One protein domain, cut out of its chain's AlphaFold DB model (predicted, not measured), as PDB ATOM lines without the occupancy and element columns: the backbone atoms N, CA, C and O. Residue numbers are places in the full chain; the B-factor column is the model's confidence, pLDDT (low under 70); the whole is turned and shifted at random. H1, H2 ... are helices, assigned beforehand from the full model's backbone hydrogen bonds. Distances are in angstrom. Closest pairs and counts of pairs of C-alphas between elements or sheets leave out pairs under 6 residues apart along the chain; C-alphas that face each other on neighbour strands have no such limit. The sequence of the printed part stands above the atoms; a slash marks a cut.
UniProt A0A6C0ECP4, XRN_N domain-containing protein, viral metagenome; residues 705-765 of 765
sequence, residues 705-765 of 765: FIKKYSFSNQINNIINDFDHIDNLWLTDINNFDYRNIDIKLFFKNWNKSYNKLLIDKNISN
ATOM      1  N   PHE A 705      34.828 -31.327 -16.002       89.50
ATOM      2  CA  PHE A 705      34.293 -32.169 -14.934       89.50
ATOM      3  C   PHE A 705      35.314 -33.188 -14.397       89.50
ATOM      4  O   PHE A 705      34.950 -34.027 -13.573       89.50
ATOM      5  N   ILE A 706      36.577 -33.135 -14.842       86.69
ATOM      6  CA  ILE A 706      37.619 -34.104 -14.471       86.69
ATOM      7  C   ILE A 706      37.786 -34.224 -12.948       86.69
ATOM      8  O   ILE A 706      37.918 -35.328 -12.442       86.69
ATOM      9  N   LYS A 707      37.626 -33.132 -12.188       83.06
ATOM     10  CA  LYS A 707      37.702 -33.126 -10.713       83.06
ATOM     11  C   LYS A 707      36.723 -34.062  -9.997       83.06
ATOM     12  O   LYS A 707      36.904 -34.346  -8.820       83.06
ATOM     13  N   LYS A 708      35.668 -34.516 -10.673       82.12
ATOM     14  CA  LYS A 708      34.694 -35.454 -10.097       82.12
ATOM     15  C   LYS A 708      35.158 -36.911 -10.157       82.12
ATOM     16  O   LYS A 708      34.477 -37.776  -9.615       82.12
ATOM     17  N   TYR A 709      36.283 -37.181 -10.814       80.44
ATOM     18  CA  TYR A 709      36.886 -38.503 -10.917       80.44
ATOM     19  C   TYR A 709      38.091 -38.611  -9.982       80.44
ATOM     20  O   TYR A 709      38.803 -37.639  -9.739       80.44
ATOM     21  N   SER A 710      38.330 -39.812  -9.464       76.75
ATOM     22  CA  SER A 710      39.499 -40.124  -8.646       76.75
ATOM     23  C   SER A 710      40.704 -40.438  -9.537       76.75
ATOM     24  O   SER A 710      40.691 -41.449 -10.243       76.75
ATOM     25  N   PHE A 711      41.751 -39.618  -9.477       78.12
ATOM     26  CA  PHE A 711      43.033 -39.902 -10.126       78.12
ATOM     27  C   PHE A 711      44.151 -40.157  -9.116       78.12
ATOM     28  O   PHE A 711      43.991 -39.943  -7.914       78.12
ATOM     29  N   SER A 712      45.306 -40.595  -9.623       78.75
ATOM     30  CA  SER A 712      46.541 -40.677  -8.846       78.75
ATOM     31  C   SER A 712      46.964 -39.300  -8.312       78.75
ATOM     32  O   SER A 712      46.659 -38.262  -8.908       78.75
ATOM     33  N   ASN A 713      47.720 -39.281  -7.209       79.06
ATOM     34  CA  ASN A 713      48.169 -38.039  -6.562       79.06
ATOM     35  C   ASN A 713      48.910 -37.092  -7.522       79.06
ATOM     36  O   ASN A 713      48.728 -35.883  -7.449       79.06
ATOM     37  N   GLN A 714      49.694 -37.634  -8.457       77.38
ATOM     38  CA  GLN A 714      50.413 -36.842  -9.460       77.38
ATOM     39  C   GLN A 714      49.459 -36.063 -10.373       77.38
ATOM     40  O   GLN A 714      49.658 -34.871 -10.596       77.38
ATOM     41  N   ILE A 715      48.396 -36.706 -10.863       77.38
ATOM     42  CA  ILE A 715      47.400 -36.060 -11.727       77.38
ATOM     43  C   ILE A 715      46.579 -35.045 -10.926       77.38
ATOM     44  O   ILE A 715      46.351 -33.938 -11.408       77.38
ATOM     45  N   ASN A 716      46.199 -35.374  -9.688       80.88
ATOM     46  CA  ASN A 716      45.487 -34.435  -8.818       80.88
ATOM     47  C   ASN A 716      46.318 -33.176  -8.535       80.88
ATOM     48  O   ASN A 716      45.776 -32.077  -8.563       80.88
ATOM     49  N   ASN A 717      47.633 -33.308  -8.338       80.38
ATOM     50  CA  ASN A 717      48.521 -32.159  -8.152       80.38
ATOM     51  C   ASN A 717      48.552 -31.247  -9.386       80.38
ATOM     52  O   ASN A 717      48.495 -30.029  -9.236       80.38
ATOM     53  N   ILE A 718      48.589 -31.822 -10.596       81.75
ATOM     54  CA  ILE A 718      48.485 -31.042 -11.839       81.75
ATOM     55  C   ILE A 718      47.133 -30.340 -11.898       81.75
ATOM     56  O   ILE A 718      47.089 -29.153 -12.165       81.75
ATOM     57  N   ILE A 719      46.030 -31.043 -11.637       84.25
ATOM     58  CA  ILE A 719      44.684 -30.457 -11.678       84.25
ATOM     59  C   ILE A 719      44.575 -29.276 -10.697       84.25
ATOM     60  O   ILE A 719      44.071 -28.222 -11.077       84.25
ATOM     61  N   ASN A 720      45.103 -29.428  -9.481       84.06
ATOM     62  CA  ASN A 720      45.067 -28.400  -8.440       84.06
ATOM     63  C   ASN A 720      45.893 -27.150  -8.796       84.06
ATOM     64  O   ASN A 720      45.502 -26.042  -8.434       84.06
ATOM     65  N   ASP A 721      46.999 -27.291  -9.541       85.38
ATOM     66  CA  ASP A 721      47.802 -26.148 -10.021       85.38
ATOM     67  C   ASP A 721      46.988 -25.202 -10.944       85.38
ATOM     68  O   ASP A 721      47.388 -24.059 -11.176       85.38
ATOM     69  N   PHE A 722      45.841 -25.653 -11.469       88.69
ATOM     70  CA  PHE A 722      45.000 -24.913 -12.410       88.69
ATOM     71  C   PHE A 722      43.732 -24.317 -11.766       88.69
ATOM     72  O   PHE A 722      42.912 -23.722 -12.464       88.69
ATOM     73  N   ASP A 723      43.557 -24.439 -10.449       86.06
ATOM     74  CA  ASP A 723      42.323 -24.063  -9.733       86.06
ATOM     75  C   ASP A 723      41.940 -22.590  -9.826       86.06
ATOM     76  O   ASP A 723      40.765 -22.249  -9.716       86.06
ATOM     77  N   HIS A 724      42.926 -21.732 -10.061       87.75
ATOM     78  CA  HIS A 724      42.744 -20.290 -10.167       87.75
ATOM     79  C   HIS A 724      42.345 -19.825 -11.576       87.75
ATOM     80  O   HIS A 724      42.199 -18.625 -11.788       87.75
ATOM     81  N   ILE A 725      42.223 -20.733 -12.553       91.00
ATOM     82  CA  ILE A 725      41.800 -20.373 -13.910       91.00
ATOM     83  C   ILE A 725      40.274 -20.358 -13.965       91.00
ATOM     84  O   ILE A 725      39.619 -21.406 -13.907       91.00
ATOM     85  N   ASP A 726      39.721 -19.160 -14.136       90.00
ATOM     86  CA  ASP A 726      38.285 -18.950 -14.270       90.00
ATOM     87  C   ASP A 726      37.692 -19.788 -15.409       90.00
ATOM     88  O   ASP A 726      38.271 -19.941 -16.486       90.00
ATOM     89  N   ASN A 727      36.515 -20.357 -15.137       90.25
ATOM     90  CA  ASN A 727      35.763 -21.227 -16.038       90.25
ATOM     91  C   ASN A 727      36.522 -22.439 -16.593       90.25
ATOM     92  O   ASN A 727      36.031 -23.062 -17.534       90.25
ATOM     93  N   LEU A 728      37.672 -22.840 -16.036       92.12
ATOM     94  CA  LEU A 728      38.327 -24.086 -16.440       92.12
ATOM     95  C   LEU A 728      37.590 -25.315 -15.892       92.12
ATOM     96  O   LEU A 728      37.421 -26.302 -16.615       92.12
ATOM     97  N   TRP A 729      37.101 -25.232 -14.655       91.88
ATOM     98  CA  TRP A 729      36.422 -26.322 -13.956       91.88
ATOM     99  C   TRP A 729      34.921 -26.075 -13.822       91.88
ATOM    100  O   TRP A 729      34.490 -24.981 -13.466       91.88
ATOM    101  N   LEU A 730      34.117 -27.110 -14.078       88.38
ATOM    102  CA  LEU A 730      32.663 -27.044 -13.942       88.38
ATOM    103  C   LEU A 730      32.263 -27.270 -12.477       88.38
ATOM    104  O   LEU A 730      32.061 -28.411 -12.052       88.38
ATOM    105  N   THR A 731      32.158 -26.179 -11.717       83.25
ATOM    106  CA  THR A 731      31.707 -26.170 -10.315       83.25
ATOM    107  C   THR A 731      30.206 -25.897 -10.201       83.25
ATOM    108  O   THR A 731      29.492 -26.689  -9.591       83.25
ATOM    109  N   ASP A 732      29.723 -24.835 -10.852       84.75
ATOM    110  CA  ASP A 732      28.312 -24.445 -10.935       84.75
ATOM    111  C   ASP A 732      27.923 -24.151 -12.389       84.75
ATOM    112  O   ASP A 732      28.477 -23.265 -13.037       84.75
ATOM    113  N   ILE A 733      26.941 -24.890 -12.906       84.81
ATOM    114  CA  ILE A 733      26.505 -24.807 -14.303       84.81
ATOM    115  C   ILE A 733      25.886 -23.450 -14.671       84.81
ATOM    116  O   ILE A 733      26.003 -23.004 -15.821       84.81
ATOM    117  N   ASN A 734      25.257 -22.776 -13.704       83.44
ATOM    118  CA  ASN A 734      24.543 -21.526 -13.950       83.44
ATOM    119  C   ASN A 734      25.518 -20.385 -14.263       83.44
ATOM    120  O   ASN A 734      25.296 -19.628 -15.209       83.44
ATOM    121  N   ASN A 735      26.643 -20.341 -13.547       83.38
ATOM    122  CA  ASN A 735      27.658 -19.293 -13.671       83.38
ATOM    123  C   ASN A 735      28.810 -19.645 -14.628       83.38
ATOM    124  O   ASN A 735      29.634 -18.792 -14.937       83.38
ATOM    125  N   PHE A 736      28.872 -20.882 -15.119       87.75
ATOM    126  CA  PHE A 736      29.986 -21.361 -15.935       87.75
ATOM    127  C   PHE A 736      29.918 -20.897 -17.397       87.75
ATOM    128  O   PHE A 736      28.966 -21.226 -18.114       87.75
ATOM    129  N   ASP A 737      30.952 -20.211 -17.882       88.75
ATOM    130  CA  ASP A 737      31.108 -19.857 -19.298       88.75
ATOM    131  C   ASP A 737      32.233 -20.665 -19.956       88.75
ATOM    132  O   ASP A 737      33.417 -20.383 -19.797       88.75
ATOM    133  N   TYR A 738      31.859 -21.671 -20.752       89.69
ATOM    134  CA  TYR A 738      32.817 -22.588 -21.372       89.69
ATOM    135  C   TYR A 738      33.754 -21.935 -22.399       89.69
ATOM    136  O   TYR A 738      34.751 -22.570 -22.753       89.69
ATOM    137  N   ARG A 739      33.430 -20.732 -22.901       89.94
ATOM    138  CA  ARG A 739      34.248 -20.001 -23.884       89.94
ATOM    139  C   ARG A 739      35.198 -18.999 -23.231       89.94
ATOM    140  O   ARG A 739      36.228 -18.683 -23.820       89.94
ATOM    141  N   ASN A 740      34.874 -18.511 -22.035       89.81
ATOM    142  CA  ASN A 740      35.651 -17.486 -21.344       89.81
ATOM    143  C   ASN A 740      36.777 -18.100 -20.497       89.81
ATOM    144  O   ASN A 740      36.655 -18.217 -19.278       89.81
ATOM    145  N   ILE A 741      37.856 -18.516 -21.164       91.00
ATOM    146  CA  ILE A 741      39.033 -19.137 -20.541       91.00
ATOM    147  C   ILE A 741      40.286 -18.383 -20.986       91.00
ATOM    148  O   ILE A 741      40.507 -18.196 -22.184       91.00
ATOM    149  N   ASP A 742      41.140 -17.997 -20.037       92.50
ATOM    150  CA  ASP A 742      42.450 -17.423 -20.353       92.50
ATOM    151  C   ASP A 742      43.428 -18.527 -20.784       92.50
ATOM    152  O   ASP A 742      44.075 -19.199 -19.974       92.50
ATOM    153  N   ILE A 743      43.536 -18.712 -22.099       93.69
ATOM    154  CA  ILE A 743      44.399 -19.726 -22.709       93.69
ATOM    155  C   ILE A 743      45.888 -19.424 -22.501       93.69
ATOM    156  O   ILE A 743      46.694 -20.349 -22.382       93.69
ATOM    157  N   LYS A 744      46.279 -18.148 -22.387       91.25
ATOM    158  CA  LYS A 744      47.680 -17.788 -22.122       91.25
ATOM    159  C   LYS A 744      48.066 -18.182 -20.700       91.25
ATOM    160  O   LYS A 744      49.128 -18.772 -20.491       91.25
ATOM    161  N   LEU A 745      47.189 -17.917 -19.730       92.94
ATOM    162  CA  LEU A 745      47.371 -18.372 -18.353       92.94
ATOM    163  C   LEU A 745      47.370 -19.905 -18.258       92.94
ATOM    164  O   LEU A 745      48.203 -20.470 -17.546       92.94
ATOM    165  N   PHE A 746      46.503 -20.576 -19.021       94.12
ATOM    166  CA  PHE A 746      46.462 -22.036 -19.109       94.12
ATOM    167  C   PHE A 746      47.809 -22.633 -19.544       94.12
ATOM    168  O   PHE A 746      48.353 -23.485 -18.839       94.12
ATOM    169  N   PHE A 747      48.396 -22.158 -20.649       92.69
ATOM    170  CA  PHE A 747      49.703 -22.647 -21.108       92.69
ATOM    171  C   PHE A 747      50.832 -22.326 -20.128       92.69
ATOM    172  O   PHE A 747      51.686 -23.175 -19.866       92.69
ATOM    173  N   LYS A 748      50.818 -21.131 -19.523       90.56
ATOM    174  CA  LYS A 748      51.803 -20.748 -18.502       90.56
ATOM    175  C   LYS A 748      51.793 -21.717 -17.315       90.56
ATOM    176  O   LYS A 748      52.860 -22.132 -16.855       90.56
ATOM    177  N   ASN A 749      50.608 -22.091 -16.834       89.94
ATOM    178  CA  ASN A 749      50.465 -23.042 -15.733       89.94
ATOM    179  C   ASN A 749      50.846 -24.461 -16.161       89.94
ATOM    180  O   ASN A 749      51.577 -25.131 -15.434       89.94
ATOM    181  N   TRP A 750      50.458 -24.884 -17.368       90.38
ATOM    182  CA  TRP A 750      50.871 -26.171 -17.923       90.38
ATOM    183  C   TRP A 750      52.388 -26.325 -17.974       90.38
ATOM    184  O   TRP A 750      52.910 -27.311 -17.459       90.38
ATOM    185  N   ASN A 751      53.108 -25.335 -18.498       86.88
ATOM    186  CA  ASN A 751      54.568 -25.392 -18.579       86.88
ATOM    187  C   ASN A 751      55.210 -25.470 -17.186       86.88
ATOM    188  O   ASN A 751      56.168 -26.215 -16.980       86.88
ATOM    189  N   LYS A 752      54.644 -24.771 -16.191       85.94
ATOM    190  CA  LYS A 752      55.095 -24.858 -14.796       85.94
ATOM    191  C   LYS A 752      54.877 -26.257 -14.209       85.94
ATOM    192  O   LYS A 752      55.798 -26.800 -13.601       85.94
ATOM    193  N   SER A 753      53.689 -26.840 -14.377       84.00
ATOM    194  CA  SER A 753      53.358 -28.167 -13.841       84.00
ATOM    195  C   SER A 753      54.098 -29.291 -14.572       84.00
ATOM    196  O   SER A 753      54.579 -30.225 -13.935       84.00
ATOM    197  N   TYR A 754      54.259 -29.187 -15.891       79.50
ATOM    198  CA  TYR A 754      54.992 -30.162 -16.697       79.50
ATOM    199  C   TYR A 754      56.482 -30.206 -16.331       79.50
ATOM    200  O   TYR A 754      57.040 -31.289 -16.157       79.50
ATOM    201  N   ASN A 755      57.104 -29.046 -16.101       74.31
ATOM    202  CA  ASN A 755      58.486 -28.982 -15.627       74.31
ATOM    203  C   ASN A 755      58.664 -29.651 -14.254       74.31
ATOM    204  O   ASN A 755      59.655 -30.350 -14.059       74.31
ATOM    205  N   LYS A 756      57.698 -29.518 -13.330       75.06
ATOM    206  CA  LYS A 756      57.727 -30.263 -12.053       75.06
ATOM    207  C   LYS A 756      57.723 -31.781 -12.289       75.06
ATOM    208  O   LYS A 756      58.555 -32.478 -11.726       75.06
ATOM    209  N   LEU A 757      56.854 -32.283 -13.174       72.12
ATOM    210  CA  LEU A 757      56.765 -33.721 -13.485       72.12
ATOM    211  C   LEU A 757      58.044 -34.283 -14.115       72.12
ATOM    212  O   LEU A 757      58.412 -35.425 -13.846       72.12
ATOM    213  N   LEU A 758      58.705 -33.505 -14.978       68.56
ATOM    214  CA  LEU A 758      59.977 -33.899 -15.583       68.56
ATOM    215  C   LEU A 758      61.104 -33.954 -14.545       68.56
ATOM    216  O   LEU A 758      61.910 -34.881 -14.576       68.56
ATOM    217  N   ILE A 759      61.141 -32.995 -13.617       60.38
ATOM    218  CA  ILE A 759      62.108 -32.973 -12.513       60.38
ATOM    219  C   ILE A 759      61.890 -34.180 -11.592       60.38
ATOM    220  O   ILE A 759      62.848 -34.887 -11.295       60.38
ATOM    221  N   ASP A 760      60.643 -34.486 -11.227       57.19
ATOM    222  CA  ASP A 760      60.323 -35.637 -10.374       57.19
ATOM    223  C   ASP A 760      60.698 -36.977 -11.037       57.19
ATOM    224  O   ASP A 760      61.218 -37.867 -10.366       57.19
ATOM    225  N   LYS A 761      60.518 -37.112 -12.362       53.50
ATOM    226  CA  LYS A 761      60.960 -38.301 -13.121       53.50
ATOM    227  C   LYS A 761      62.480 -38.462 -13.171       53.50
ATOM    228  O   LYS A 761      62.961 -39.591 -13.134       53.50
ATOM    229  N   ASN A 762      63.222 -37.357 -13.251       44.91
ATOM    230  CA  ASN A 762      64.686 -37.371 -13.281       44.91
ATOM    231  C   ASN A 762      65.322 -37.579 -11.898       44.91
ATOM    232  O   ASN A 762      66.508 -37.868 -11.828       44.91
ATOM    233  N   ILE A 763      64.555 -37.422 -10.814       44.66
ATOM    234  CA  ILE A 763      64.979 -37.739  -9.440       44.66
ATOM    235  C   ILE A 763      64.610 -39.192  -9.069       44.66
ATOM    236  O   ILE A 763      65.201 -39.763  -8.156       44.66
ATOM    237  N   SER A 764      63.642 -39.804  -9.769       36.50
ATOM    238  CA  SER A 764      63.210 -41.200  -9.562       36.50
ATOM    239  C   SER A 764      63.920 -42.253 -10.429       36.50
ATOM    240  O   SER A 764      63.696 -43.444 -10.213       36.50
ATOM    241  N   ASN A 765      64.723 -41.820 -11.405       32.88
ATOM    242  CA  ASN A 765      65.669 -42.643 -12.169       32.88
ATOM    243  C   ASN A 765      67.076 -42.410 -11.623       32.88
ATOM    244  O   ASN A 765      67.875 -43.371 -11.661       32.88
TER     245      ASN A 765
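Overview. This is residues 705 to 765 of the 765 residues of the protein "XRN_N domain-containing protein" of viral metagenome (UniProt A0A6C0ECP4). A long straight helix, H2, forms one side of a loose, flat model; a short helix, H1, sits beside its middle, and the rest is largely a wide loop of chain. This loop, residues 721 to 742, swings out past the beginning of H2 and folds back to it, while residues 758 to 765 stick out at the other end. The printed part has 61 residues with two named helices, H1 then H2, and no named strand; its class is all helix, though under half of the residues, 30 of 61, are in named elements. It is loose, with a radius of gyration of the C-alphas of 13.5 A and spans of 46 by 27 by 13 A.

Along the chain. The printed part begins at Phe 705, C-alpha at (34.293, -32.169, -14.934). H1 is residues 713 to 720, 10.3 A from first to last C-alpha, beginning at (48.169, -38.039, -6.562). H2 is residues 743 to 764, 31.4 A long, with C-alpha 764 at (63.210, -41.200, -9.562).

Arrangement. H1 and H2 are close but not clearly touching; their closest C-alphas, those of Ile 718 and Ser 753, are 6.0 A apart. They run opposite ways at a shallow tilt of 20 degrees. In H1 and H2 every O i to N i+4 pair is within hydrogen-bond range.

Size, cuts and confidence. The two C-alphas farthest apart, those of Asn 734 and Asn 765, are 46.3 A apart. The printed part has no cut and ends at residue 765, the chain's last. The link from H1 to H2, 22 residues, is long. Residues 758 to 765, of which 758 to 764 belong to H2, stand free. The mean pLDDT of the printed part is 80.9; residues 758 to 765 are under 70.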